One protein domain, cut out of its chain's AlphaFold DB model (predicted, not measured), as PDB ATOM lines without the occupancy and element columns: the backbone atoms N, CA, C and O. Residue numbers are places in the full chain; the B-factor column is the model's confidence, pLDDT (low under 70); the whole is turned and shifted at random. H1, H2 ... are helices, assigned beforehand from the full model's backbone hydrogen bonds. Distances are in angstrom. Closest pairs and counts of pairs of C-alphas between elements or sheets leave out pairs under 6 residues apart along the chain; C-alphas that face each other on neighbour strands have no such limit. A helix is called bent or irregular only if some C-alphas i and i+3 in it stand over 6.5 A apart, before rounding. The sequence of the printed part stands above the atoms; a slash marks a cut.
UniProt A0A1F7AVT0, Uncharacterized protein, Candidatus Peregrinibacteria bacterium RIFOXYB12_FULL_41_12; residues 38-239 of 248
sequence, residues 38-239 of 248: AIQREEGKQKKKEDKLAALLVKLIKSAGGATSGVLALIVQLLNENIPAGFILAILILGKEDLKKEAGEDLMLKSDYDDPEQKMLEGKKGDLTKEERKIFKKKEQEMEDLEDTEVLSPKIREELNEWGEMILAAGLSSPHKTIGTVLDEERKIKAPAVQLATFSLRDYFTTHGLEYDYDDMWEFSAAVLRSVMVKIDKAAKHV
ATOM      1  N   ALA A  38     118.811 154.077 175.839       70.69
ATOM      2  CA  ALA A  38     120.186 154.066 175.349       70.69
ATOM      3  C   ALA A  38     120.801 152.669 175.510       70.69
ATOM      4  O   ALA A  38     121.262 152.118 174.515       70.69
ATOM      5  N   ILE A  39     120.654 152.057 176.691       64.19
ATOM      6  CA  ILE A  39     121.094 150.687 176.993       64.19
ATOM      7  C   ILE A  39     120.464 149.688 176.014       64.19
ATOM      8  O   ILE A  39     121.178 148.994 175.302       64.19
ATOM      9  N   GLN A  40     119.135 149.693 175.854       69.19
ATOM     10  CA  GLN A  40     118.441 148.788 174.921       69.19
ATOM     11  C   GLN A  40     118.897 148.960 173.461       69.19
ATOM     12  O   GLN A  40     118.924 148.003 172.684       69.19
ATOM     13  N   ARG A  41     119.240 150.188 173.049       77.31
ATOM     14  CA  ARG A  41     119.776 150.450 171.703       77.31
ATOM     15  C   ARG A  41     121.198 149.925 171.555       77.31
ATOM     16  O   ARG A  41     121.521 149.416 170.483       77.31
ATOM     17  N   GLU A  42     122.033 150.073 172.575       76.00
ATOM     18  CA  GLU A  42     123.400 149.553 172.581       76.00
ATOM     19  C   GLU A  42     123.413 148.024 172.602       76.00
ATOM     20  O   GLU A  42     124.047 147.431 171.731       76.00
ATOM     21  N   GLU A  43     122.602 147.390 173.450       75.44
ATOM     22  CA  GLU A  43     122.384 145.937 173.460       75.44
ATOM     23  C   GLU A  43     121.896 145.431 172.096       75.44
ATOM     24  O   GLU A  43     122.407 144.449 171.558       75.44
ATOM     25  N   GLY A  44     120.937 146.131 171.480       78.62
ATOM     26  CA  GLY A  44     120.429 145.778 170.156       78.62
ATOM     27  C   GLY A  44     121.487 145.881 169.050       78.62
ATOM     28  O   GLY A  44     121.498 145.059 168.133       78.62
ATOM     29  N   LYS A  45     122.388 146.870 169.118       82.31
ATOM     30  CA  LYS A  45     123.520 146.999 168.183       82.31
ATOM     31  C   LYS A  45     124.552 145.899 168.407       82.31
ATOM     32  O   LYS A  45     124.978 145.268 167.445       82.31
ATOM     33  N   GLN A  46     124.905 145.649 169.664       79.88
ATOM     34  CA  GLN A  46     125.843 144.605 170.058       79.88
ATOM     35  C   GLN A  46     125.345 143.225 169.626       79.88
ATOM     36  O   GLN A  46     126.100 142.458 169.042       79.88
ATOM     37  N   LYS A  47     124.050 142.940 169.802       82.19
ATOM     38  CA  LYS A  47     123.437 141.692 169.343       82.19
ATOM     39  C   LYS A  47     123.530 141.522 167.827       82.19
ATOM     40  O   LYS A  47     123.941 140.469 167.367       82.19
ATOM     41  N   LYS A  48     123.211 142.561 167.047       85.06
ATOM     42  CA  LYS A  48     123.339 142.509 165.577       85.06
ATOM     43  C   LYS A  48     124.778 142.258 165.128       85.06
ATOM     44  O   LYS A  48     124.994 141.523 164.168       85.06
ATOM     45  N   LYS A  49     125.743 142.873 165.815       84.75
ATOM     46  CA  LYS A  49     127.171 142.642 165.594       84.75
ATOM     47  C   LYS A  49     127.541 141.183 165.880       84.75
ATOM     48  O   LYS A  49     128.114 140.528 165.016       84.75
ATOM     49  N   GLU A  50     127.157 140.655 167.040       84.19
ATOM     50  CA  GLU A  50     127.387 139.248 167.397       84.19
ATOM     51  C   GLU A  50     126.726 138.281 166.403       84.19
ATOM     52  O   GLU A  50     127.371 137.332 165.966       84.19
ATOM     53  N   ASP A  51     125.488 138.547 165.970       85.19
ATOM     54  CA  ASP A  51     124.780 137.728 164.978       85.19
ATOM     55  C   ASP A  51     125.523 137.712 163.627       85.19
ATOM     56  O   ASP A  51     125.665 136.660 162.998       85.19
ATOM     57  N   LYS A  52     126.048 138.867 163.185       87.50
ATOM     58  CA  LYS A  52     126.869 138.970 161.968       87.50
ATOM     59  C   LYS A  52     128.160 138.158 162.099       87.50
ATOM     60  O   LYS A  52     128.475 137.377 161.202       87.50
ATOM     61  N   LEU A  53     128.897 138.308 163.201       86.00
ATOM     62  CA  LEU A  53     130.142 137.565 163.423       86.00
ATOM     63  C   LEU A  53     129.884 136.054 163.553       86.00
ATOM     64  O   LEU A  53     130.627 135.249 162.995       86.00
ATOM     65  N   ALA A  54     128.785 135.648 164.192       84.56
ATOM     66  CA  ALA A  54     128.360 134.252 164.237       84.56
ATOM     67  C   ALA A  54     128.055 133.698 162.835       84.56
ATOM     68  O   ALA A  54     128.449 132.576 162.514       84.56
ATOM     69  N   ALA A  55     127.410 134.482 161.966       84.06
ATOM     70  CA  ALA A  55     127.174 134.082 160.580       84.06
ATOM     71  C   ALA A  55     128.486 133.884 159.798       84.06
ATOM     72  O   ALA A  55     128.599 132.927 159.027       84.06
ATOM     73  N   LEU A  56     129.494 134.730 160.031       84.69
ATOM     74  CA  LEU A  56     130.829 134.569 159.444       84.69
ATOM     75  C   LEU A  56     131.546 133.320 159.966       84.69
ATOM     76  O   LEU A  56     132.147 132.593 159.176       84.69
ATOM     77  N   LEU A  57     131.419 133.007 161.258       81.06
ATOM     78  CA  LEU A  57     131.938 131.762 161.827       81.06
ATOM     79  C   LEU A  57     131.295 130.531 161.166       81.06
ATOM     80  O   LEU A  57     131.987 129.590 160.782       81.06
ATOM     81  N   VAL A  58     129.978 130.556 160.947       80.94
ATOM     82  CA  VAL A  58     129.270 129.491 160.215       80.94
ATOM     83  C   VAL A  58     129.747 129.396 158.764       80.94
ATOM     84  O   VAL A  58     129.899 128.290 158.243       80.94
ATOM     85  N   LYS A  59     129.997 130.530 158.101       80.12
ATOM     86  CA  LYS A  59     130.545 130.561 156.738       80.12
ATOM     87  C   LYS A  59     131.943 129.938 156.675       80.12
ATOM     88  O   LYS A  59     132.176 129.125 155.785       80.12
ATOM     89  N   LEU A  60     132.818 130.242 157.638       78.69
ATOM     90  CA  LEU A  60     134.155 129.643 157.773       78.69
ATOM     91  C   LEU A  60     134.074 128.119 157.926       78.69
ATOM     92  O   LEU A  60     134.814 127.385 157.276       78.69
ATOM     93  N   ILE A  61     133.146 127.627 158.749       74.88
ATOM     94  CA  ILE A  61     132.940 126.182 158.934       74.88
ATOM     95  C   ILE A  61     132.498 125.507 157.623       74.88
ATOM     96  O   ILE A  61     132.871 124.367 157.364       74.88
ATOM     97  N   LYS A  62     131.708 126.199 156.791       69.25
ATOM     98  CA  LYS A  62     131.089 125.645 155.575       69.25
ATOM     99  C   LYS A  62     131.905 125.818 154.286       69.25
ATOM    100  O   LYS A  62     131.534 125.218 153.280       69.25
ATOM    101  N   SER A  63     132.950 126.648 154.260       68.75
ATOM    102  CA  SER A  63     133.726 126.912 153.036       68.75
ATOM    103  C   SER A  63     134.534 125.691 152.571       68.75
ATOM    104  O   SER A  63     134.901 124.836 153.374       68.75
ATOM    105  N   ALA A  64     134.844 125.605 151.272       42.91
ATOM    106  CA  ALA A  64     135.762 124.594 150.741       42.91
ATOM    107  C   ALA A  64     137.173 124.836 151.317       42.91
ATOM    108  O   ALA A  64     137.720 125.920 151.142       42.91
ATOM    109  N   GLY A  65     137.720 123.865 152.060       54.50
ATOM    110  CA  GLY A  65     138.881 124.070 152.948       54.50
ATOM    111  C   GLY A  65     138.514 124.525 154.373       54.50
ATOM    112  O   GLY A  65     139.346 125.102 155.063       54.50
ATOM    113  N   GLY A  66     137.254 124.320 154.781       54.19
ATOM    114  CA  GLY A  66     136.699 124.706 156.080       54.19
ATOM    115  C   GLY A  66     137.390 124.057 157.279       54.19
ATOM    116  O   GLY A  66     138.358 123.311 157.142       54.19
ATOM    117  N   ALA A  67     136.886 124.366 158.475       59.94
ATOM    118  CA  ALA A  67     137.452 123.882 159.731       59.94
ATOM    119  C   ALA A  67     137.741 122.372 159.674       59.94
ATOM    120  O   ALA A  67     136.846 121.565 159.409       59.94
ATOM    121  N   THR A  68     138.992 121.986 159.940       73.38
ATOM    122  CA  THR A  68     139.346 120.572 160.106       73.38
ATOM    123  C   THR A  68     138.484 119.956 161.211       73.38
ATOM    124  O   THR A  68     137.992 120.670 162.085       73.38
ATOM    125  N   SER A  69     138.312 118.630 161.218       71.75
ATOM    126  CA  SER A  69     137.505 117.946 162.246       71.75
ATOM    127  C   SER A  69     137.896 118.365 163.678       71.75
ATOM    128  O   SER A  69     137.029 118.619 164.513       71.75
ATOM    129  N   GLY A  70     139.200 118.551 163.932       73.25
ATOM    130  CA  GLY A  70     139.714 119.056 165.208       73.25
ATOM    131  C   GLY A  70     139.352 120.518 165.493       73.25
ATOM    132  O   GLY A  70     138.893 120.828 166.588       73.25
ATOM    133  N   VAL A  71     139.489 121.417 164.511       83.19
ATOM    134  CA  VAL A  71     139.083 122.830 164.657       83.19
ATOM    135  C   VAL A  71     137.572 122.943 164.886       83.19
ATOM    136  O   VAL A  71     137.134 123.710 165.738       83.19
ATOM    137  N   LEU A  72     136.765 122.147 164.182       78.50
ATOM    138  CA  LEU A  72     135.314 122.120 164.360       78.50
ATOM    139  C   LEU A  72     134.921 121.652 165.766       78.50
ATOM    140  O   LEU A  72     134.064 122.275 166.391       78.50
ATOM    141  N   ALA A  73     135.556 120.593 166.276       78.56
ATOM    142  CA  ALA A  73     135.318 120.107 167.633       78.56
ATOM    143  C   ALA A  73     135.615 121.188 168.685       78.56
ATOM    144  O   ALA A  73     134.802 121.407 169.583       78.56
ATOM    145  N   LEU A  74     136.723 121.921 168.523       85.00
ATOM    146  CA  LEU A  74     137.074 123.045 169.395       85.00
ATOM    147  C   LEU A  74     136.052 124.181 169.308       85.00
ATOM    148  O   LEU A  74     135.625 124.688 170.340       85.00
ATOM    149  N   ILE A  75     135.599 124.552 168.107       82.56
ATOM    150  CA  ILE A  75     134.562 125.583 167.949       82.56
ATOM    151  C   ILE A  75     133.279 125.176 168.683       82.56
ATOM    152  O   ILE A  75     132.726 125.974 169.437       82.56
ATOM    153  N   VAL A  76     132.812 123.939 168.491       79.25
ATOM    154  CA  VAL A  76     131.606 123.428 169.163       79.25
ATOM    155  C   VAL A  76     131.783 123.439 170.679       79.25
ATOM    156  O   VAL A  76     130.879 123.877 171.390       79.25
ATOM    157  N   GLN A  77     132.945 123.011 171.177       85.25
ATOM    158  CA  GLN A  77     133.250 123.037 172.602       85.25
ATOM    159  C   GLN A  77     133.211 124.464 173.165       85.25
ATOM    160  O   GLN A  77     132.519 124.711 174.149       85.25
ATOM    161  N   LEU A  78     133.895 125.417 172.529       87.75
ATOM    162  CA  LEU A  78     133.946 126.810 172.984       87.75
ATOM    163  C   LEU A  78     132.557 127.468 172.969       87.75
ATOM    164  O   LEU A  78     132.203 128.194 173.898       87.75
ATOM    165  N   LEU A  79     131.740 127.179 171.948       84.50
ATOM    166  CA  LEU A  79     130.350 127.635 171.886       84.50
ATOM    167  C   LEU A  79     129.504 127.035 173.018       84.50
ATOM    168  O   LEU A  79     128.725 127.756 173.640       84.50
ATOM    169  N   ASN A  80     129.677 125.744 173.318       79.12
ATOM    170  CA  ASN A  80     128.996 125.072 174.429       79.12
ATOM    171  C   ASN A  80     129.403 125.646 175.798       79.12
ATOM    172  O   ASN A  80     128.608 125.689 176.733       79.12
ATOM    173  N   GLU A  81     130.627 126.154 175.902       87.31
ATOM    174  CA  GLU A  81     131.126 126.884 177.067       87.31
ATOM    175  C   GLU A  81     130.710 128.368 177.098       87.31
ATOM    176  O   GLU A  81     131.165 129.129 177.953       87.31
ATOM    177  N   ASN A  82     129.803 128.774 176.204       89.19
ATOM    178  CA  ASN A  82     129.236 130.119 176.080       89.19
ATOM    179  C   ASN A  82     130.235 131.222 175.696       89.19
ATOM    180  O   ASN A  82     129.938 132.411 175.880       89.19
ATOM    181  N   ILE A  83     131.386 130.860 175.126       90.75
ATOM    182  CA  ILE A  83     132.366 131.836 174.643       90.75
ATOM    183  C   ILE A  83     131.772 132.601 173.444       90.75
ATOM    184  O   ILE A  83     131.158 131.982 172.569       90.75
ATOM    185  N   PRO A  84     131.902 133.946 173.382       92.38
ATOM    186  CA  PRO A  84     131.333 134.742 172.296       92.38
ATOM    187  C   PRO A  84     131.810 134.297 170.910       92.38
ATOM    188  O   PRO A  84     133.004 134.099 170.682       92.38
ATOM    189  N   ALA A  85     130.881 134.206 169.955       89.06
ATOM    190  CA  ALA A  85     131.190 133.781 168.592       89.06
ATOM    191  C   ALA A  85     132.159 134.748 167.897       89.06
ATOM    192  O   ALA A  85     133.049 134.298 167.180       89.06
ATOM    193  N   GLY A  86     132.038 136.057 168.161       90.56
ATOM    194  CA  GLY A  86     132.997 137.049 167.673       90.56
ATOM    195  C   GLY A  86     134.423 136.805 168.167       90.56
ATOM    196  O   GLY A  86     135.367 136.947 167.396       90.56
ATOM    197  N   PHE A  87     134.582 136.363 169.419       94.88
ATOM    198  CA  PHE A  87     135.889 136.035 169.996       94.88
ATOM    199  C   PHE A  87     136.491 134.782 169.347       94.88
ATOM    200  O   PHE A  87     137.651 134.787 168.949       94.88
ATOM    201  N   ILE A  88     135.680 133.734 169.161       93.31
ATOM    202  CA  ILE A  88     136.089 132.502 168.464       93.31
ATOM    203  C   ILE A  88     136.493 132.808 167.015       93.31
ATOM    204  O   ILE A  88     137.525 132.331 166.546       93.31
ATOM    205  N   LEU A  89     135.704 133.622 166.307       92.44
ATOM    206  CA  LEU A  89     136.017 134.038 164.942       92.44
ATOM    207  C   LEU A  89     137.338 134.807 164.880       92.44
ATOM    208  O   LEU A  89     138.148 134.511 164.010       92.44
ATOM    209  N   ALA A  90     137.566 135.756 165.793       95.00
ATOM    210  CA  ALA A  90     138.795 136.545 165.824       95.00
ATOM    211  C   ALA A  90     140.047 135.676 166.035       95.00
ATOM    212  O   ALA A  90     141.073 135.930 165.413       95.00
ATOM    213  N   ILE A  91     139.952 134.604 166.832       95.31
ATOM    214  CA  ILE A  91     141.037 133.620 166.963       95.31
ATOM    215  C   ILE A  91     141.332 132.957 165.607       95.31
ATOM    216  O   ILE A  91     142.490 132.848 165.218       95.31
ATOM    217  N   LEU A  92     140.291 132.568 164.870       91.31
ATOM    218  CA  LEU A  92     140.385 131.814 163.613       91.31
ATOM    219  C   LEU A  92     140.731 132.642 162.370       91.31
ATOM    220  O   LEU A  92     140.956 132.068 161.301       91.31
ATOM    221  N   ILE A  93     140.689 133.970 162.459       90.19
ATOM    222  CA  ILE A  93     140.728 134.848 161.282       90.19
ATOM    223  C   ILE A  93     142.140 135.087 160.736       90.19
ATOM    224  O   ILE A  93     142.293 135.646 159.648       90.19
ATOM    225  N   LEU A  94     143.171 134.666 161.473       91.56
ATOM    226  CA  LEU A  94     144.565 134.810 161.071       91.56
ATOM    227  C   LEU A  94     144.795 134.188 159.679       91.56
ATOM    228  O   LEU A  94     144.397 133.053 159.413       91.56
ATOM    229  N   GLY A  95     145.378 134.965 158.761       82.56
ATOM    230  CA  GLY A  95     145.598 134.565 157.366       82.56
ATOM    231  C   GLY A  95     144.345 134.458 156.483       82.56
ATOM    232  O   GLY A  95     144.443 133.969 155.359       82.56
ATOM    233  N   LYS A  96     143.161 134.877 156.954       86.94
ATOM    234  CA  LYS A  96     141.888 134.781 156.211       86.94
ATOM    235  C   LYS A  96     141.383 136.159 155.782       86.94
ATOM    236  O   LYS A  96     140.366 136.641 156.277       86.94
ATOM    237  N   GLU A  97     142.079 136.771 154.828       86.00
ATOM    238  CA  GLU A  97     141.833 138.151 154.373       86.00
ATOM    239  C   GLU A  97     140.386 138.431 153.940       86.00
ATOM    240  O   GLU A  97     139.840 139.491 154.245       86.00
ATOM    241  N   ASP A  98     139.719 137.479 153.286       86.19
ATOM    242  CA  ASP A  98     138.317 137.647 152.886       86.19
ATOM    243  C   ASP A  98     137.388 137.761 154.101       86.19
ATOM    244  O   ASP A  98     136.498 138.611 154.143       86.19
ATOM    245  N   LEU A  99     137.635 136.953 155.135       85.38
ATOM    246  CA  LEU A  99     136.863 137.015 156.371       85.38
ATOM    247  C   LEU A  99     137.199 138.264 157.181       85.38
ATOM    248  O   LEU A  99     136.280 138.853 157.745       85.38
ATOM    249  N   LYS A 100     138.468 138.699 157.208       87.50
ATOM    250  CA  LYS A 100     138.860 139.974 157.832       87.50
ATOM    251  C   LYS A 100     138.095 141.141 157.205       87.50
ATOM    252  O   LYS A 100     137.482 141.932 157.918       87.50
ATOM    253  N   LYS A 101     138.045 141.200 155.869       88.31
ATOM    254  CA  LYS A 101     137.299 142.231 155.127       88.31
ATOM    255  C   LYS A 101     135.799 142.194 155.416       88.31
ATOM    256  O   LYS A 101     135.190 143.245 155.591       88.31
ATOM    257  N   GLU A 102     135.195 141.007 155.473       87.12
ATOM    258  CA  GLU A 102     133.762 140.858 155.764       87.12
ATOM    259  C   GLU A 102     133.405 141.178 157.224       87.12
ATOM    260  O   GLU A 102     132.342 141.752 157.499       87.12
ATOM    261  N   ALA A 103     134.288 140.834 158.163       86.75
ATOM    262  CA  ALA A 103     134.166 141.253 159.552       86.75
ATOM    263  C   ALA A 103     134.230 142.786 159.643       86.75
ATOM    264  O   ALA A 103     133.351 143.400 160.251       86.75
ATOM    265  N   GLY A 104     135.174 143.407 158.933       85.00
ATOM    266  CA  GLY A 104     135.303 144.858 158.827       85.00
ATOM    267  C   GLY A 104     135.532 145.512 160.190       85.00
ATOM    268  O   GLY A 104     136.225 144.966 161.047       85.00
ATOM    269  N   GLU A 105     134.894 146.662 160.414       83.00
ATOM    270  CA  GLU A 105     135.015 147.448 161.655       83.00
ATOM    271  C   GLU A 105     134.603 146.679 162.923       83.00
ATOM    272  O   GLU A 105     134.971 147.059 164.033       83.00
ATOM    273  N   ASP A 106     133.863 145.573 162.791       84.38
ATOM    274  CA  ASP A 106     133.413 144.782 163.934       84.38
ATOM    275  C   ASP A 106     134.569 144.104 164.691       84.38
ATOM    276  O   ASP A 106     134.433 143.843 165.889       84.38
ATOM    277  N   LEU A 107     135.701 143.853 164.033       87.12
ATOM    278  CA  LEU A 107     136.914 143.318 164.661       87.12
ATOM    279  C   LEU A 107     138.044 144.349 164.756       87.12
ATOM    280  O   LEU A 107     139.157 143.992 165.118       87.12
ATOM    281  N   MET A 108     137.774 145.625 164.481       86.56
ATOM    282  CA  MET A 108     138.776 146.679 164.621       86.56
ATOM    283  C   MET A 108     138.744 147.275 166.027       86.56
ATOM    284  O   MET A 108     137.676 147.531 166.596       86.56
ATOM    285  N   LEU A 109     139.928 147.526 166.586       83.56
ATOM    286  CA  LEU A 109     140.038 148.327 167.797       83.56
ATOM    287  C   LEU A 109     139.562 149.745 167.509       83.56
ATOM    288  O   LEU A 109     139.890 150.350 166.488       83.56
ATOM    289  N   LYS A 110     138.768 150.287 168.430       82.44
ATOM    290  CA  LYS A 110     138.355 151.682 168.338       82.44
ATOM    291  C   LYS A 110     139.557 152.575 168.632       82.44
ATOM    292  O   LYS A 110     140.332 152.293 169.540       82.44
ATOM    293  N   SER A 111     139.672 153.676 167.898       75.38
ATOM    294  CA  SER A 111     140.779 154.631 168.027       75.38
ATOM    295  C   SER A 111     140.855 155.331 169.390       75.38
ATOM    296  O   SER A 111     141.873 155.935 169.708       75.38
ATOM    297  N   ASP A 112     139.789 155.265 170.189       77.69
ATOM    298  CA  ASP A 112     139.713 155.793 171.550       77.69
ATOM    299  C   ASP A 112     140.077 154.761 172.630       77.69
ATOM    300  O   ASP A 112     140.049 155.088 173.819       77.69
ATOM    301  N   TYR A 113     140.424 153.525 172.250       83.75
ATOM    302  CA  TYR A 113     140.863 152.513 173.201       83.75
ATOM    303  C   TYR A 113     142.238 152.864 173.776       83.75
ATOM    304  O   TYR A 113     143.230 153.015 173.065       83.75
ATOM    305  N   ASP A 114     142.287 152.962 175.100       83.81
ATOM    306  CA  ASP A 114     143.486 153.335 175.829       83.81
ATOM    307  C   ASP A 114     144.372 152.112 176.113       83.81
ATOM    308  O   ASP A 114     144.290 151.526 177.194       83.81
ATOM    309  N   ASP A 115     145.195 151.696 175.141       86.50
ATOM    310  CA  ASP A 115     145.991 150.469 175.265       86.50
ATOM    311  C   ASP A 115     147.109 150.600 176.322       86.50
ATOM    312  O   ASP A 115     148.084 151.346 176.141       86.50
ATOM    313  N   PRO A 116     147.025 149.852 177.440       85.56
ATOM    314  CA  PRO A 116     148.022 149.945 178.491       85.56
ATOM    315  C   PRO A 116     149.364 149.280 178.126       85.56
ATOM    316  O   PRO A 116     150.385 149.674 178.691       85.56
ATOM    317  N   GLU A 117     149.391 148.308 177.205       85.44
ATOM    318  CA  GLU A 117     150.629 147.685 176.699       85.44
ATOM    319  C   GLU A 117     151.399 148.697 175.843       85.44
ATOM    320  O   GLU A 117     152.578 148.945 176.093       85.44
ATOM    321  N   GLN A 118     150.712 149.384 174.925       85.25
ATOM    322  CA  GLN A 118     151.321 150.419 174.086       85.25
ATOM    323  C   GLN A 118     151.871 151.582 174.924       85.25
ATOM    324  O   GLN A 118     153.010 152.011 174.739       85.25
ATOM    325  N   LYS A 119     151.118 152.043 175.932       84.81
ATOM    326  CA  LYS A 119     151.605 153.059 176.880       84.81
ATOM    327  C   LYS A 119     152.875 152.640 177.612       84.81
ATOM    328  O   LYS A 119     153.724 153.491 177.882       84.81
ATOM    329  N   MET A 120     152.987 151.361 177.974       84.62
ATOM    330  CA  MET A 120     154.174 150.825 178.635       84.62
ATOM    331  C   MET A 120     155.391 150.881 177.706       84.62
ATOM    332  O   MET A 120     156.445 151.342 178.144       84.62
ATOM    333  N   LEU A 121     155.229 150.461 176.447       83.50
ATOM    334  CA  LEU A 121     156.279 150.490 175.423       83.50
ATOM    335  C   LEU A 121     156.751 151.921 175.125       83.50
ATOM    336  O   LEU A 121     157.944 152.179 175.005       83.50
ATOM    337  N   GLU A 122     155.832 152.886 175.118       84.94
ATOM    338  CA  GLU A 122     156.139 154.313 174.943       84.94
ATOM    339  C   GLU A 122     156.758 154.976 176.193       84.94
ATOM    340  O   GLU A 122     156.971 156.191 176.221       84.94
ATOM    341  N   GLY A 123     157.002 154.217 177.269       79.31
ATOM    342  CA  GLY A 123     157.559 154.736 178.521       79.31
ATOM    343  C   GLY A 123     156.618 155.677 179.285       79.31
ATOM    344  O   GLY A 123     157.041 156.360 180.224       79.31
ATOM    345  N   LYS A 124     155.331 155.726 178.920       80.25
ATOM    346  CA  LYS A 124     154.325 156.535 179.615       80.25
ATOM    347  C   LYS A 124     153.981 155.882 180.958       80.25
ATOM    348  O   LYS A 124     153.959 154.659 181.104       80.25
ATOM    349  N   LYS A 125     153.674 156.698 181.976       64.12
ATOM    350  CA  LYS A 125     153.175 156.194 183.269       64.12
ATOM    351  C   LYS A 125     151.787 155.571 183.076       64.12
ATOM    352  O   LYS A 125     150.782 156.269 183.116       64.12
ATOM    353  N   GLY A 126     151.751 154.259 182.859       65.50
ATOM    354  CA  GLY A 126     150.539 153.448 182.925       65.50
ATOM    355  C   GLY A 126     150.275 152.945 184.345       65.50
ATOM    356  O   GLY A 126     151.214 152.603 185.074       65.50
ATOM    357  N   ASP A 127     149.000 152.864 184.723       78.94
ATOM    358  CA  ASP A 127     148.544 152.231 185.967       78.94
ATOM    359  C   ASP A 127     148.575 150.700 185.824       78.94
ATOM    360  O   ASP A 127     147.544 150.041 185.727       78.94
ATOM    361  N   LEU A 128     149.778 150.139 185.671       83.38
ATOM    362  CA  LEU A 128     150.014 148.701 185.530       83.38
ATOM    363  C   LEU A 128     150.601 148.108 186.805       83.38
ATOM    364  O   LEU A 128     151.657 148.549 187.279       83.38
ATOM    365  N   THR A 129     149.963 147.047 187.290       86.94
ATOM    366  CA  THR A 129     150.463 146.188 188.365       86.94
ATOM    367  C   THR A 129     151.739 145.451 187.940       86.94
ATOM    368  O   THR A 129     152.089 145.377 186.759       86.94
ATOM    369  N   LYS A 130     152.466 144.883 188.911       87.12
ATOM    370  CA  LYS A 130     153.688 144.107 188.634       87.12
ATOM    371  C   LYS A 130     153.410 142.871 187.770       87.12
ATOM    372  O   LYS A 130     154.192 142.594 186.866       87.12
ATOM    373  N   GLU A 131     152.299 142.180 188.019       86.19
ATOM    374  CA  GLU A 131     151.914 140.983 187.262       86.19
ATOM    375  C   GLU A 131     151.533 141.320 185.818       86.19
ATOM    376  O   GLU A 131     152.006 140.663 184.896       86.19
ATOM    377  N   GLU A 132     150.772 142.395 185.588       88.00
ATOM    378  CA  GLU A 132     150.422 142.828 184.225       88.00
ATOM    379  C   GLU A 132     151.678 143.186 183.410       88.00
ATOM    380  O   GLU A 132     151.822 142.761 182.266       88.00
ATOM    381  N   ARG A 133     152.645 143.890 184.019       87.25
ATOM    382  CA  ARG A 133     153.939 144.183 183.371       87.25
ATOM    383  C   ARG A 133     154.711 142.910 183.038       87.25
ATOM    384  O   ARG A 133     155.333 142.841 181.983       87.25
ATOM    385  N   LYS A 134     154.699 141.920 183.935       89.12
ATOM    386  CA  LYS A 134     155.363 140.631 183.713       89.12
ATOM    387  C   LYS A 134     154.729 139.880 182.544       89.12
ATOM    388  O   LYS A 134     155.458 139.292 181.757       89.12
ATOM    389  N   ILE A 135     153.404 139.931 182.407       89.31
ATOM    390  CA  ILE A 135     152.683 139.302 181.293       89.31
ATOM    391  C   ILE A 135     153.070 139.940 179.956       89.31
ATOM    392  O   ILE A 135     153.403 139.207 179.030       89.31
ATOM    393  N   PHE A 136     153.080 141.273 179.860       88.50
ATOM    394  CA  PHE A 136     153.456 141.953 178.614       88.50
ATOM    395  C   PHE A 136     154.916 141.711 178.235       88.50
ATOM    396  O   PHE A 136     155.188 141.341 177.101       88.50
ATOM    397  N   LYS A 137     155.838 141.801 179.200       87.00
ATOM    398  CA  LYS A 137     157.250 141.464 178.964       87.00
ATOM    399  C   LYS A 137     157.446 140.011 178.556       87.00
ATOM    400  O   LYS A 137     158.264 139.731 177.697       87.00
ATOM    401  N   LYS A 138     156.701 139.087 179.171       87.38
ATOM    402  CA  LYS A 138     156.757 137.679 178.785       87.38
ATOM    403  C   LYS A 138     156.278 137.500 177.343       87.38
ATOM    404  O   LYS A 138     156.923 136.784 176.607       87.38
ATOM    405  N   LYS A 139     155.189 138.152 176.922       87.12
ATOM    406  CA  LYS A 139     154.731 138.101 175.523       87.12
ATOM    407  C   LYS A 139     155.779 138.659 174.554       87.12
ATOM    408  O   LYS A 139     155.964 138.073 173.499       87.12
ATOM    409  N   GLU A 140     156.413 139.777 174.895       85.50
ATOM    410  CA  GLU A 140     157.494 140.369 174.096       85.50
ATOM    411  C   GLU A 140     158.663 139.388 173.958       85.50
ATOM    412  O   GLU A 140     159.056 139.080 172.842       85.50
ATOM    413  N   GLN A 141     159.108 138.792 175.066       83.94
ATOM    414  CA  GLN A 141     160.150 137.768 175.048       83.94
ATOM    415  C   GLN A 141     159.747 136.534 174.225       83.94
ATOM    416  O   GLN A 141     160.536 136.057 173.436       83.94
ATOM    417  N   GLU A 142     158.523 136.027 174.359       82.00
ATOM    418  CA  GLU A 142     158.053 134.861 173.587       82.00
ATOM    419  C   GLU A 142     157.930 135.179 172.090       82.00
ATOM    420  O   GLU A 142     158.080 134.307 171.242       82.00
ATOM    421  N   MET A 143     157.648 136.442 171.751       80.25
ATOM    422  CA  MET A 143     157.728 136.910 170.374       80.25
ATOM    423  C   MET A 143     159.177 136.893 169.898       80.25
ATOM    424  O   MET A 143     159.397 136.369 168.819       80.25
ATOM    425  N   GLU A 144     160.129 137.382 170.705       79.62
ATOM    426  CA  GLU A 144     161.578 137.333 170.441       79.62
ATOM    427  C   GLU A 144     162.145 135.903 170.392       79.62
ATOM    428  O   GLU A 144     163.039 135.631 169.602       79.62
ATOM    429  N   ASP A 145     161.630 134.965 171.186       75.62
ATOM    430  CA  ASP A 145     162.083 133.569 171.202       75.62
ATOM    431  C   ASP A 145     161.633 132.832 169.922       75.62
ATOM    432  O   ASP A 145     162.335 131.950 169.431       75.62
ATOM    433  N   LEU A 146     160.524 133.260 169.298       69.69
ATOM    434  CA  LEU A 146     160.187 132.878 167.919       69.69
ATOM    435  C   LEU A 146     161.099 133.556 166.870       69.69
ATOM    436  O   LEU A 146     161.032 133.216 165.688       69.69
ATOM    437  N   GLU A 147     161.936 134.526 167.263       61.12
ATOM    438  CA  GLU A 147     162.864 135.273 166.402       61.12
ATOM    439  C   GLU A 147     164.270 134.673 166.359       61.12
ATOM    440  O   GLU A 147     165.252 135.422 166.324       61.12
ATOM    441  N   ASP A 148     164.410 133.349 166.251       60.25
ATOM    442  CA  ASP A 148     165.683 132.820 165.762       60.25
ATOM    443  C   ASP A 148     165.936 133.455 164.372       60.25
ATOM    444  O   ASP A 148     165.153 133.317 163.428       60.25
ATOM    445  N   THR A 149     166.958 134.317 164.325       46.84
ATOM    446  CA  THR A 149     166.999 135.638 163.644       46.84
ATOM    447  C   THR A 149     166.855 135.712 162.105       46.84
ATOM    448  O   THR A 149     167.098 136.769 161.520       46.84
ATOM    449  N   GLU A 150     166.403 134.658 161.419       53.88
ATOM    450  CA  GLU A 150     166.198 134.623 159.957       53.88
ATOM    451  C   GLU A 150     164.735 134.399 159.500       53.88
ATOM    452  O   GLU A 150     164.460 134.496 158.303       53.88
ATOM    453  N   VAL A 151     163.772 134.139 160.402       62.06
ATOM    454  CA  VAL A 151     162.525 133.432 160.016       62.06
ATOM    455  C   VAL A 151     161.241 134.293 159.958       62.06
ATOM    456  O   VAL A 151     160.469 134.173 159.002       62.06
ATOM    457  N   LEU A 152     160.973 135.198 160.915       74.25
ATOM    458  CA  LEU A 152     159.740 136.018 160.908       74.25
ATOM    459  C   LEU A 152     159.941 137.389 160.251       74.25
ATOM    460  O   LEU A 152     160.439 138.332 160.872       74.25
ATOM    461  N   SER A 153     159.483 137.519 159.001       85.38
ATOM    462  CA  SER A 153     159.502 138.798 158.276       85.38
ATOM    463  C   SER A 153     158.738 139.909 159.027       85.38
ATOM    464  O   SER A 153     157.749 139.613 159.705       85.38
ATOM    465  N   PRO A 154     159.107 141.198 158.865       87.12
ATOM    466  CA  PRO A 154     158.388 142.316 159.488       87.12
ATOM    467  C   PRO A 154     156.878 142.301 159.217       87.12
ATOM    468  O   PRO A 154     156.087 142.612 160.101       87.12
ATOM    469  N   LYS A 155     156.484 141.860 158.017       89.25
ATOM    470  CA  LYS A 155     155.085 141.703 157.619       89.25
ATOM    471  C   LYS A 155     154.345 140.680 158.489       89.25
ATOM    472  O   LYS A 155     153.231 140.942 158.922       89.25
ATOM    473  N   ILE A 156     154.962 139.534 158.771       90.50
ATOM    474  CA  ILE A 156     154.345 138.506 159.620       90.50
ATOM    475  C   ILE A 156     154.145 139.037 161.043       90.50
ATOM    476  O   ILE A 156     153.096 138.826 161.642       90.50
ATOM    477  N   ARG A 157     155.120 139.784 161.575       88.69
ATOM    478  CA  ARG A 157     155.001 140.403 162.905       88.69
ATOM    479  C   ARG A 157     153.829 141.381 162.973       88.69
ATOM    480  O   ARG A 157     153.072 141.368 163.940       88.69
ATOM    481  N   GLU A 158     153.669 142.206 161.943       90.06
ATOM    482  CA  GLU A 158     152.536 143.125 161.816       90.06
ATOM    483  C   GLU A 158     151.200 142.368 161.799       90.06
ATOM    484  O   GLU A 158     150.302 142.697 162.570       90.06
ATOM    485  N   GLU A 159     151.095 141.293 161.014       92.69
ATOM    486  CA  GLU A 159     149.879 140.476 160.925       92.69
ATOM    487  C   GLU A 159     149.550 139.733 162.237       92.69
ATOM    488  O   GLU A 159     148.376 139.600 162.593       92.69
ATOM    489  N   LEU A 160     150.558 139.282 162.994       93.56
ATOM    490  CA  LEU A 160     150.363 138.674 164.319       93.56
ATOM    491  C   LEU A 160     149.927 139.701 165.374       93.56
ATOM    492  O   LEU A 160     149.098 139.389 166.233       93.56
ATOM    493  N   ASN A 161     150.452 140.927 165.305       91.19
ATOM    494  CA  ASN A 161     150.006 142.023 166.161       91.19
ATOM    495  C   ASN A 161     148.554 142.406 165.851       91.19
ATOM    496  O   ASN A 161     147.733 142.431 166.769       91.19
ATOM    497  N   GLU A 162     148.218 142.591 164.572       92.75
ATOM    498  CA  GLU A 162     146.846 142.849 164.115       92.75
ATOM    499  C   GLU A 162     145.891 141.740 164.590       92.75
ATOM    500  O   GLU A 162     144.782 142.004 165.055       92.75
ATOM    501  N   TRP A 163     146.320 140.479 164.538       95.44
ATOM    502  CA  TRP A 163     145.535 139.356 165.048       95.44
ATOM    503  C   TRP A 163     145.241 139.459 166.548       95.44
ATOM    504  O   TRP A 163     144.086 139.311 166.955       95.44
ATOM    505  N   GLY A 164     146.243 139.786 167.367       95.44
ATOM    506  CA  GLY A 164     146.034 140.058 168.791       95.44
ATOM    507  C   GLY A 164     145.057 141.214 169.037       95.44
ATOM    508  O   GLY A 164     144.199 141.126 169.920       95.44
ATOM    509  N   GLU A 165     145.137 142.272 168.230       94.44
ATOM    510  CA  GLU A 165     144.222 143.416 168.279       94.44
ATOM    511  C   GLU A 165     142.785 143.043 167.899       94.44
ATOM    512  O   GLU A 165     141.845 143.465 168.575       94.44
ATOM    513  N   MET A 166     142.594 142.194 166.887       95.12
ATOM    514  CA  MET A 166     141.272 141.692 166.501       95.12
ATOM    515  C   MET A 166     140.635 140.842 167.605       95.12
ATOM    516  O   MET A 166     139.445 140.998 167.903       95.12
ATOM    517  N   ILE A 167     141.415 139.973 168.262       97.31
ATOM    518  CA  ILE A 167     140.935 139.194 169.417       97.31
ATOM    519  C   ILE A 167     140.549 140.143 170.559       97.31
ATOM    520  O   ILE A 167     139.496 139.972 171.184       97.31
ATOM    521  N   LEU A 168     141.359 141.176 170.812       96.25
ATOM    522  CA  LEU A 168     141.053 142.192 171.813       96.25
ATOM    523  C   LEU A 168     139.761 142.946 171.483       96.25
ATOM    524  O   LEU A 168     138.894 143.059 172.347       96.25
ATOM    525  N   ALA A 169     139.586 143.414 170.247       94.12
ATOM    526  CA  ALA A 169     138.385 144.119 169.806       94.12
ATOM    527  C   ALA A 169     137.116 143.263 169.965       94.12
ATOM    528  O   ALA A 169     136.083 143.740 170.456       94.12
ATOM    529  N   ALA A 170     137.199 141.976 169.617       93.56
ATOM    530  CA  ALA A 170     136.118 141.024 169.846       93.56
ATOM    531  C   ALA A 170     135.807 140.873 171.342       93.56
ATOM    532  O   ALA A 170     134.654 140.977 171.757       93.56
ATOM    533  N   GLY A 171     136.836 140.697 172.172       93.69
ATOM    534  CA  GLY A 171     136.672 140.534 173.613       93.69
ATOM    535  C   GLY A 171     136.099 141.772 174.304       93.69
ATOM    536  O   GLY A 171     135.211 141.649 175.152       93.69
ATOM    537  N   LEU A 172     136.537 142.964 173.886       92.12
ATOM    538  CA  LEU A 172     136.040 144.258 174.356       92.12
ATOM    539  C   LEU A 172     134.599 144.543 173.929       92.12
ATOM    540  O   LEU A 172     133.939 145.389 174.531       92.12
ATOM    541  N   SER A 173     134.088 143.834 172.921       88.62
ATOM    542  CA  SER A 173     132.689 143.965 172.522       88.62
ATOM    543  C   SER A 173     131.742 143.403 173.579       88.62
ATOM    544  O   SER A 173     130.602 143.842 173.631       88.62
ATOM    545  N   SER A 174     132.182 142.477 174.440       88.44
ATOM    546  CA  SER A 174     131.405 141.981 175.587       88.44
ATOM    547  C   SER A 174     132.306 141.601 176.784       88.44
ATOM    548  O   SER A 174     132.358 140.435 177.178       88.44
ATOM    549  N   PRO A 175     132.995 142.571 177.425       91.62
ATOM    550  CA  PRO A 175     134.134 142.308 178.314       91.62
ATOM    551  C   PRO A 175     133.820 141.342 179.461       91.62
ATOM    552  O   PRO A 175     134.551 140.382 179.693       91.62
ATOM    553  N   HIS A 176     132.693 141.548 180.152       90.62
ATOM    554  CA  HIS A 176     132.278 140.691 181.264       90.62
ATOM    555  C   HIS A 176     131.945 139.264 180.824       90.62
ATOM    556  O   HIS A 176     132.301 138.316 181.521       90.62
ATOM    557  N   LYS A 177     131.277 139.107 179.672       91.12
ATOM    558  CA  LYS A 177     130.943 137.788 179.130       91.12
ATOM    559  C   LYS A 177     132.213 137.059 178.711       91.12
ATOM    560  O   LYS A 177     132.393 135.911 179.098       91.12
ATOM    561  N   THR A 178     133.104 137.732 177.986       94.06
ATOM    562  CA  THR A 178     134.393 137.170 177.564       94.06
ATOM    563  C   THR A 178     135.207 136.705 178.772       94.06
ATOM    564  O   THR A 178     135.595 135.544 178.832       94.06
ATOM    565  N   ILE A 179     135.381 137.555 179.790       94.25
ATOM    566  CA  ILE A 179     136.112 137.198 181.019       94.25
ATOM    567  C   ILE A 179     135.461 136.023 181.750       94.25
ATOM    568  O   ILE A 179     136.161 135.109 182.175       94.25
ATOM    569  N   GLY A 180     134.134 136.027 181.873       93.44
ATOM    570  CA  GLY A 180     133.400 134.984 182.590       93.44
ATOM    571  C   GLY A 180     133.322 133.636 181.869       93.44
ATOM    572  O   GLY A 180     132.902 132.665 182.488       93.44
ATOM    573  N   THR A 181     133.681 133.562 180.584       95.25
ATOM    574  CA  THR A 181     133.521 132.340 179.768       95.25
ATOM    575  C   THR A 181     134.832 131.803 179.204       95.25
ATOM    576  O   THR A 181     134.966 130.590 179.066       95.25
ATOM    577  N   VAL A 182     135.807 132.668 178.907       96.75
ATOM    578  CA  VAL A 182     137.125 132.282 178.367       96.75
ATOM    579  C   VAL A 182     138.097 131.858 179.469       96.75
ATOM    580  O   VAL A 182     139.020 131.083 179.209       96.75
ATOM    581  N   LEU A 183     137.900 132.352 180.694       95.06
ATOM    582  CA  LEU A 183     138.678 131.934 181.854       95.06
ATOM    583  C   LEU A 183     137.998 130.766 182.578       95.06
ATOM    584  O   LEU A 183     136.771 130.662 182.595       95.06
ATOM    585  N   ASP A 184     138.801 129.889 183.169       92.56
ATOM    586  CA  ASP A 184     138.343 128.864 184.101       92.56
ATOM    587  C   ASP A 184     138.174 129.419 185.529       92.56
ATOM    588  O   ASP A 184     138.349 130.614 185.799       92.56
ATOM    589  N   GLU A 185     137.818 128.536 186.463       89.00
ATOM    590  CA  GLU A 185     137.605 128.874 187.874       89.00
ATOM    591  C   GLU A 185     138.877 129.399 188.564       89.00
ATOM    592  O   GLU A 185     138.795 130.215 189.483       89.00
ATOM    593  N   GLU A 186     140.058 129.000 188.081       90.81
ATOM    594  CA  GLU A 186     141.366 129.453 188.567       90.81
ATOM    595  C   GLU A 186     141.843 130.742 187.879       90.81
ATOM    596  O   GLU A 186     142.965 131.200 188.112       90.81
ATOM    597  N   ARG A 187     140.999 131.351 187.036       88.88
ATOM    598  CA  ARG A 187     141.323 132.501 186.180       88.88
ATOM    599  C   ARG A 187     142.429 132.241 185.160       88.88
ATOM    600  O   ARG A 187     143.074 133.184 184.693       88.88
ATOM    601  N   LYS A 188     142.638 130.987 184.774       93.75
ATOM    602  CA  LYS A 188     143.498 130.624 183.648       93.75
ATOM    603  C   LYS A 188     142.673 130.575 182.371       93.75
ATOM    604  O   LYS A 188     141.461 130.388 182.392       93.75
ATOM    605  N   ILE A 189     143.334 130.778 181.239       96.81
ATOM    606  CA  ILE A 189     142.686 130.674 179.930       96.81
ATOM    607  C   ILE A 189     142.407 129.204 179.669       96.81
ATOM    608  O   ILE A 189     143.306 128.372 179.792       96.81
ATOM    609  N   LYS A 190     141.172 128.893 179.289       97.06
ATOM    610  CA  LYS A 190     140.789 127.517 179.006       97.06
ATOM    611  C   LYS A 190     141.607 126.945 177.849       97.06
ATOM    612  O   LYS A 190     141.726 127.564 176.790       97.06
ATOM    613  N   ALA A 191     142.118 125.730 178.040       96.81
ATOM    614  CA  ALA A 191     142.972 125.044 177.071       96.81
ATOM    615  C   ALA A 191     142.390 124.973 175.641       96.81
ATOM    616  O   ALA A 191     143.146 125.236 174.710       96.81
ATOM    617  N   PRO A 192     141.080 124.728 175.416       95.88
ATOM    618  CA  PRO A 192     140.512 124.713 174.065       95.88
ATOM    619  C   PRO A 192     140.659 126.044 173.311       95.88
ATOM    620  O   PRO A 192     140.798 126.043 172.091       95.88
ATOM    621  N   ALA A 193     140.655 127.183 174.016       97.06
ATOM    622  CA  ALA A 193     140.832 128.496 173.392       97.06
ATOM    623  C   ALA A 193     142.287 128.702 172.951       97.06
ATOM    624  O   ALA A 193     142.532 129.182 171.846       97.06
ATOM    625  N   VAL A 194     143.241 128.278 173.790       98.12
ATOM    626  CA  VAL A 194     144.669 128.272 173.443       98.12
ATOM    627  C   VAL A 194     144.916 127.337 172.265       98.12
ATOM    628  O   VAL A 194     145.503 127.756 171.277       98.12
ATOM    629  N   GLN A 195     144.370 126.121 172.307       96.88
ATOM    630  CA  GLN A 195     144.512 125.136 171.238       96.88
ATOM    631  C   GLN A 195     143.978 125.643 169.896       96.88
ATOM    632  O   GLN A 195     144.607 125.432 168.859       96.88
ATOM    633  N   LEU A 196     142.829 126.328 169.905       94.88
ATOM    634  CA  LEU A 196     142.262 126.929 168.700       94.88
ATOM    635  C   LEU A 196     143.175 128.024 168.129       94.88
ATOM    636  O   LEU A 196     143.364 128.095 166.913       94.88
ATOM    637  N   ALA A 197     143.760 128.854 168.997       97.00
ATOM    638  CA  ALA A 197     144.733 129.868 168.602       97.00
ATOM    639  C   ALA A 197     146.005 129.234 168.022       97.00
ATOM    640  O   ALA A 197     146.427 129.626 166.937       97.00
ATOM    641  N   THR A 198     146.528 128.180 168.651       96.25
ATOM    642  CA  THR A 198     147.684 127.418 168.158       96.25
ATOM    643  C   THR A 198     147.421 126.797 166.789       96.25
ATOM    644  O   THR A 198     148.278 126.852 165.916       96.25
ATOM    645  N   PHE A 199     146.229 126.240 166.552       93.88
ATOM    646  CA  PHE A 199     145.877 125.712 165.230       93.88
ATOM    647  C   PHE A 199     145.766 126.812 164.173       93.88
ATOM    648  O   PHE A 199     146.229 126.614 163.054       93.88
ATOM    649  N   SER A 200     145.215 127.972 164.532       93.00
ATOM    650  CA  SER A 200     145.134 129.124 163.623       93.00
ATOM    651  C   SER A 200     146.527 129.637 163.254       93.00
ATOM    652  O   SER A 200     146.797 129.908 162.086       93.00
ATOM    653  N   LEU A 201     147.429 129.697 164.236       94.19
ATOM    654  CA  LEU A 201     148.822 130.086 164.056       94.19
ATOM    655  C   LEU A 201     149.600 129.089 163.195       94.19
ATOM    656  O   LEU A 201     150.255 129.493 162.241       94.19
ATOM    657  N   ARG A 202     149.477 127.788 163.476       93.25
ATOM    658  CA  ARG A 202     150.099 126.726 162.676       93.25
ATOM    659  C   ARG A 202     149.658 126.792 161.221       93.25
ATOM    660  O   ARG A 202     150.495 126.708 160.326       93.25
ATOM    661  N   ASP A 203     148.355 126.922 160.980       90.75
ATOM    662  CA  ASP A 203     147.818 126.979 159.621       90.75
ATOM    663  C   ASP A 203     148.360 128.223 158.892       90.75
ATOM    664  O   ASP A 203     148.733 128.141 157.724       90.75
ATOM    665  N   TYR A 204     148.484 129.353 159.593       93.06
ATOM    666  CA  TYR A 204     149.082 130.578 159.067       93.06
ATOM    667  C   TYR A 204     150.592 130.458 158.788       93.06
ATOM    668  O   TYR A 204     151.057 130.893 157.739       93.06
ATOM    669  N   PHE A 205     151.372 129.842 159.673       92.75
ATOM    670  CA  PHE A 205     152.799 129.615 159.437       92.75
ATOM    671  C   PHE A 205     153.039 128.646 158.281       92.75
ATOM    672  O   PHE A 205     153.831 128.950 157.389       92.75
ATOM    673  N   THR A 206     152.260 127.564 158.202       90.75
ATOM    674  CA  THR A 206     152.301 126.616 157.075       90.75
ATOM    675  C   THR A 206     152.081 127.335 155.737       90.75
ATOM    676  O   THR A 206     152.809 127.082 154.777       90.75
ATOM    677  N   THR A 207     151.116 128.262 155.642       90.44
ATOM    678  CA  THR A 207     150.866 128.999 154.383       90.44
ATOM    679  C   THR A 207     151.986 129.971 154.012       90.44
ATOM    680  O   THR A 207     152.113 130.319 152.838       90.44
ATOM    681  N   HIS A 208     152.821 130.361 154.975       90.44
ATOM    682  CA  HIS A 208     154.011 131.188 154.776       90.44
ATOM    683  C   HIS A 208     155.304 130.369 154.643       90.44
ATOM    684  O   HIS A 208     156.381 130.951 154.539       90.44
ATOM    685  N   GLY A 209     155.209 129.033 154.609       90.38
ATOM    686  CA  GLY A 209     156.367 128.143 154.495       90.38
ATOM    687  C   GLY A 209     157.227 128.093 155.758       90.38
ATOM    688  O   GLY A 209     158.423 127.834 155.660       90.38
ATOM    689  N   LEU A 210     156.632 128.375 156.918       90.00
ATOM    690  CA  LEU A 210     157.289 128.333 158.218       90.00
ATOM    691  C   LEU A 210     156.856 127.089 158.995       90.00
ATOM    692  O   LEU A 210     155.669 126.762 159.045       90.00
ATOM    693  N   GLU A 211     157.817 126.434 159.640       88.06
ATOM    694  CA  GLU A 211     157.592 125.286 160.516       88.06
ATOM    695  C   GLU A 211     158.130 125.606 161.912       88.06
ATOM    696  O   GLU A 211     159.282 126.002 162.061       88.06
ATOM    697  N   TYR A 212     157.278 125.438 162.920       88.38
ATOM    698  CA  TYR A 212     157.599 125.617 164.336       88.38
ATOM    699  C   TYR A 212     157.110 124.404 165.119       88.38
ATOM    700  O   TYR A 212     156.167 123.728 164.685       88.38
ATOM    701  N   ASP A 213     157.718 124.146 166.277       92.06
ATOM    702  CA  ASP A 213     157.212 123.126 167.186       92.06
ATOM    703  C   ASP A 213     155.827 123.527 167.720       92.06
ATOM    704  O   ASP A 213     155.470 124.707 167.835       92.06
ATOM    705  N   TYR A 214     155.008 122.520 168.009       92.75
ATOM    706  CA  TYR A 214     153.699 122.735 168.600       92.75
ATOM    707  C   TYR A 214     153.795 123.447 169.949       92.75
ATOM    708  O   TYR A 214     152.965 124.319 170.214       92.75
ATOM    709  N   ASP A 215     154.784 123.091 170.769       94.00
ATOM    710  CA  ASP A 215     154.951 123.650 172.107       94.00
ATOM    711  C   ASP A 215     155.283 125.150 172.032       94.00
ATOM    712  O   ASP A 215     154.612 125.948 172.687       94.00
ATOM    713  N   ASP A 216     156.176 125.566 171.129       91.31
ATOM    714  CA  ASP A 216     156.507 126.984 170.907       91.31
ATOM    715  C   ASP A 216     155.280 127.781 170.433       91.31
ATOM    716  O   ASP A 216     154.932 128.842 170.964       91.31
ATOM    717  N   MET A 217     154.541 127.238 169.456       93.62
ATOM    718  CA  MET A 217     153.305 127.863 168.976       93.62
ATOM    719  C   MET A 217     152.232 127.933 170.068       93.62
ATOM    720  O   MET A 217     151.429 128.875 170.095       93.62
ATOM    721  N   TRP A 218     152.173 126.941 170.957       95.62
ATOM    722  CA  TRP A 218     151.267 126.915 172.098       95.62
ATOM    723  C   TRP A 218     151.619 127.991 173.121       95.62
ATOM    724  O   TRP A 218     150.733 128.748 173.538       95.62
ATOM    725  N   GLU A 219     152.889 128.092 173.507       94.00
ATOM    726  CA  GLU A 219     153.367 129.073 174.482       94.00
ATOM    727  C   GLU A 219     153.131 130.505 173.998       94.00
ATOM    728  O   GLU A 219     152.521 131.301 174.734       94.00
ATOM    729  N   PHE A 220     153.455 130.780 172.731       94.31
ATOM    730  CA  PHE A 220     153.173 132.060 172.088       94.31
ATOM    731  C   PHE A 220     151.670 132.355 172.009       94.31
ATOM    732  O   PHE A 220     151.220 133.422 172.437       94.31
ATOM    733  N   SER A 221     150.853 131.403 171.541       96.12
ATOM    734  CA  SER A 221     149.391 131.577 171.468       96.12
ATOM    735  C   SER A 221     148.798 131.885 172.842       96.12
ATOM    736  O   SER A 221     147.964 132.783 172.999       96.12
ATOM    737  N   ALA A 222     149.267 131.187 173.877       96.12
ATOM    738  CA  ALA A 222     148.863 131.443 175.246       96.12
ATOM    739  C   ALA A 222     149.342 132.822 175.732       96.12
ATOM    740  O   ALA A 222     148.625 133.481 176.485       96.12
ATOM    741  N   ALA A 223     150.527 133.285 175.323       94.62
ATOM    742  CA  ALA A 223     151.051 134.605 175.670       94.62
ATOM    743  C   ALA A 223     150.229 135.739 175.040       94.62
ATOM    744  O   ALA A 223     149.851 136.677 175.751       94.62
ATOM    745  N   VAL A 224     149.872 135.610 173.758       95.69
ATOM    746  CA  VAL A 224     148.969 136.535 173.058       95.69
ATOM    747  C   VAL A 224     147.629 136.613 173.784       95.69
ATOM    748  O   VAL A 224     147.217 137.700 174.199       95.69
ATOM    749  N   LEU A 225     146.984 135.467 174.031       97.62
ATOM    750  CA  LEU A 225     145.693 135.442 174.716       97.62
ATOM    751  C   LEU A 225     145.793 135.993 176.148       97.62
ATOM    752  O   LEU A 225     144.912 136.736 176.565       97.62
ATOM    753  N   ARG A 226     146.868 135.718 176.902       96.00
ATOM    754  CA  ARG A 226     147.078 136.304 178.244       96.00
ATOM    755  C   ARG A 226     147.156 137.825 178.202       96.00
ATOM    756  O   ARG A 226     146.499 138.469 179.018       96.00
ATOM    757  N   SER A 227     147.911 138.394 177.261       94.75
ATOM    758  CA  SER A 227     147.978 139.852 177.093       94.75
ATOM    759  C   SER A 227     146.595 140.435 176.785       94.75
ATOM    760  O   SER A 227     146.152 141.381 177.442       94.75
ATOM    761  N   VAL A 228     145.858 139.808 175.862       96.69
ATOM    762  CA  VAL A 228     144.491 140.214 175.513       96.69
ATOM    763  C   VAL A 228     143.552 140.138 176.722       96.69
ATOM    764  O   VAL A 228     142.837 141.097 177.010       96.69
ATOM    765  N   MET A 229     143.576 139.044 177.484       96.31
ATOM    766  CA  MET A 229     142.692 138.867 178.640       96.31
ATOM    767  C   MET A 229     142.983 139.865 179.766       96.31
ATOM    768  O   MET A 229     142.042 140.340 180.400       96.31
ATOM    769  N   VAL A 230     144.245 140.252 179.982       94.00
ATOM    770  CA  VAL A 230     144.606 141.333 180.919       94.00
ATOM    771  C   VAL A 230     143.956 142.653 180.507       94.00
ATOM    772  O   VAL A 230     143.341 143.336 181.331       94.00
ATOM    773  N   LYS A 231     144.058 143.002 179.223       93.81
ATOM    774  CA  LYS A 231     143.467 144.222 178.663       93.81
ATOM    775  C   LYS A 231     141.940 144.232 178.807       93.81
ATOM    776  O   LYS A 231     141.372 145.227 179.262       93.81
ATOM    777  N   ILE A 232     141.280 143.109 178.515       94.25
ATOM    778  CA  ILE A 232     139.823 142.964 178.664       94.25
ATOM    779  C   ILE A 232     139.399 143.044 180.137       94.25
ATOM    780  O   ILE A 232     138.434 143.741 180.442       94.25
ATOM    781  N   ASP A 233     140.104 142.380 181.060       91.94
ATOM    782  CA  ASP A 233     139.791 142.421 182.500       91.94
ATOM    783  C   ASP A 233     139.890 143.849 183.047       91.94
ATOM    784  O   ASP A 233     139.037 144.301 183.815       91.94
ATOM    785  N   LYS A 234     140.905 144.598 182.602       89.75
ATOM    786  CA  LYS A 234     141.070 146.008 182.958       89.75
ATOM    787  C   LYS A 234     139.898 146.845 182.450       89.75
ATOM    788  O   LYS A 234     139.284 147.568 183.234       89.75
ATOM    789  N   ALA A 235     139.529 146.699 181.177       87.31
ATOM    790  CA  ALA A 235     138.364 147.378 180.615       87.31
ATOM    791  C   ALA A 235     137.070 147.014 181.368       87.31
ATOM    792  O   ALA A 235     136.304 147.902 181.736       87.31
ATOM    793  N   ALA A 236     136.867 145.734 181.694       86.75
ATOM    794  CA  ALA A 236     135.710 145.252 182.445       86.75
ATOM    795  C   ALA A 236     135.623 145.828 183.871       86.75
ATOM    796  O   ALA A 236     134.532 145.957 184.412       86.75
ATOM    797  N   LYS A 237     136.747 146.191 184.501       84.81
ATOM    798  CA  LYS A 237     136.756 146.868 185.812       84.81
ATOM    799  C   LYS A 237     136.397 148.354 185.718       84.81
ATOM    800  O   LYS A 237     135.871 148.910 186.681       84.81
ATOM    801  N   HIS A 238     136.696 148.998 184.588       70.19
ATOM    802  CA  HIS A 238     136.415 150.419 184.355       70.19
ATOM    803  C   HIS A 238     135.012 150.674 183.797       70.19
ATOM    804  O   HIS A 238     134.419 151.716 184.084       70.19
ATOM    805  N   VAL A 239     134.447 149.709 183.069       62.19
ATOM    806  CA  VAL A 239     133.009 149.649 182.821       62.19
ATOM    807  C   VAL A 239     132.371 149.338 184.173       62.19
ATOM    808  O   VAL A 239     132.455 148.215 184.667       62.19
TER     809      VAL A 239
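AT A GLANCE: This is residues 38 to 239 of the 248 residues of an uncharacterized protein of Candidatus Peregrinibacteria bacterium RIFOXYB12_FULL_41_12 (UniProt A0A1F7AVT0). A short helix, H3, and a longer one, H7, form the core of a compact all-helix body, and the two longest helices cross them: H1 crosses H3 on one side, and H10 crosses H7 on another. H6 runs beside H10, H2 and H9 cover a further side of H3, H4 packs on H1 and H7, H8 packs on the last part of H10, and little H5 lies at the rim; residues 38 to 45 of H1 stick out. The printed part has 202 residues, with ten named helices, H1 to H10 in chain order, and no named strand. It is compact, with a radius of gyration of the C-alphas of 16.5 A, and spans 50 by 47 by 33 A.

IN THESE COORDINATES: The longest helices are H1, residues 38 to 62, 36.3 A, and H10, residues 214 to 238, 36.2 A. H1 begins at C-alpha 38 (120.186, 154.066, 175.349); H10 runs from C-alpha 214 (153.699, 122.735, 168.600) to C-alpha 238 (136.415, 150.419, 184.355). H7 is residues 154 to 172, 26.9 A; H9 is 191 to 207, 24.3 A; H6 is 130 to 145, 22.0 A; H2 is 69 to 80, 16.5 A. The shorter ones are H3, 85 to 92; H4, 97 to 107; H5, 116 to 121; and H8, 175 to 182. H4 is irregular, with C-alphas 102 and 105 8.9 A apart.

HOW THE PARTS SIT: H10 and H3 are the hubs, touching four helices each. Closest C-alphas are quoted. H10 touches H7 at a steep tilt of 43 degrees, Val 228 to Leu 168, 5.4 A; H6 at a shallow tilt of 31 degrees, opposite ways, Ala 223 to Lys 139, 5.1 A; H9 at a steep 57 degrees, Trp 218 to Thr 198, 5.3 A; and, with residues 229 to 236 alone, H8, Ala 236 to Pro 175, 5.3 A. H3 touches H7 at a shallow tilt of 14 degrees, opposite ways, Ala 90 to Ile 167, 5.0 A; H1 at a steep 43 degrees, Gly 86 to Leu 53, 5.1 A; and H9, Leu 92 to Ser 200, 5.5 A. H2 and H3, a hairpin, only just touch, with 3 pairs of C-alphas within 8 A, the closest being Leu 79 and Ala 85, 7.0 A. H2 touches H9, Leu 74 to Pro 192, 6.0 A. H4 touches H1, Ala 103 to Leu 53, 6.7 A, and H7, Leu 107 to Met 166, 5.0 A. H5 is close to H6 but not clearly touching, Glu 117 to Phe 136, 6.7 A. H1 and H10 are apart. Every O i to N i+4 pair is within hydrogen-bond range in H1, H2, H3, H5, H6, H7, H8, H9 and H10; in H4, 4 of 7 are.

THE WHOLE: The farthest C-alphas, Ala 38 and Glu 150, are 52.3 A apart. The printed part has no cut and no long link. Mean pLDDT of the printed part is 85.8; residues 39 to 40, 62 to 67, 125 to 126, 146 to 151 and 239 are under 70.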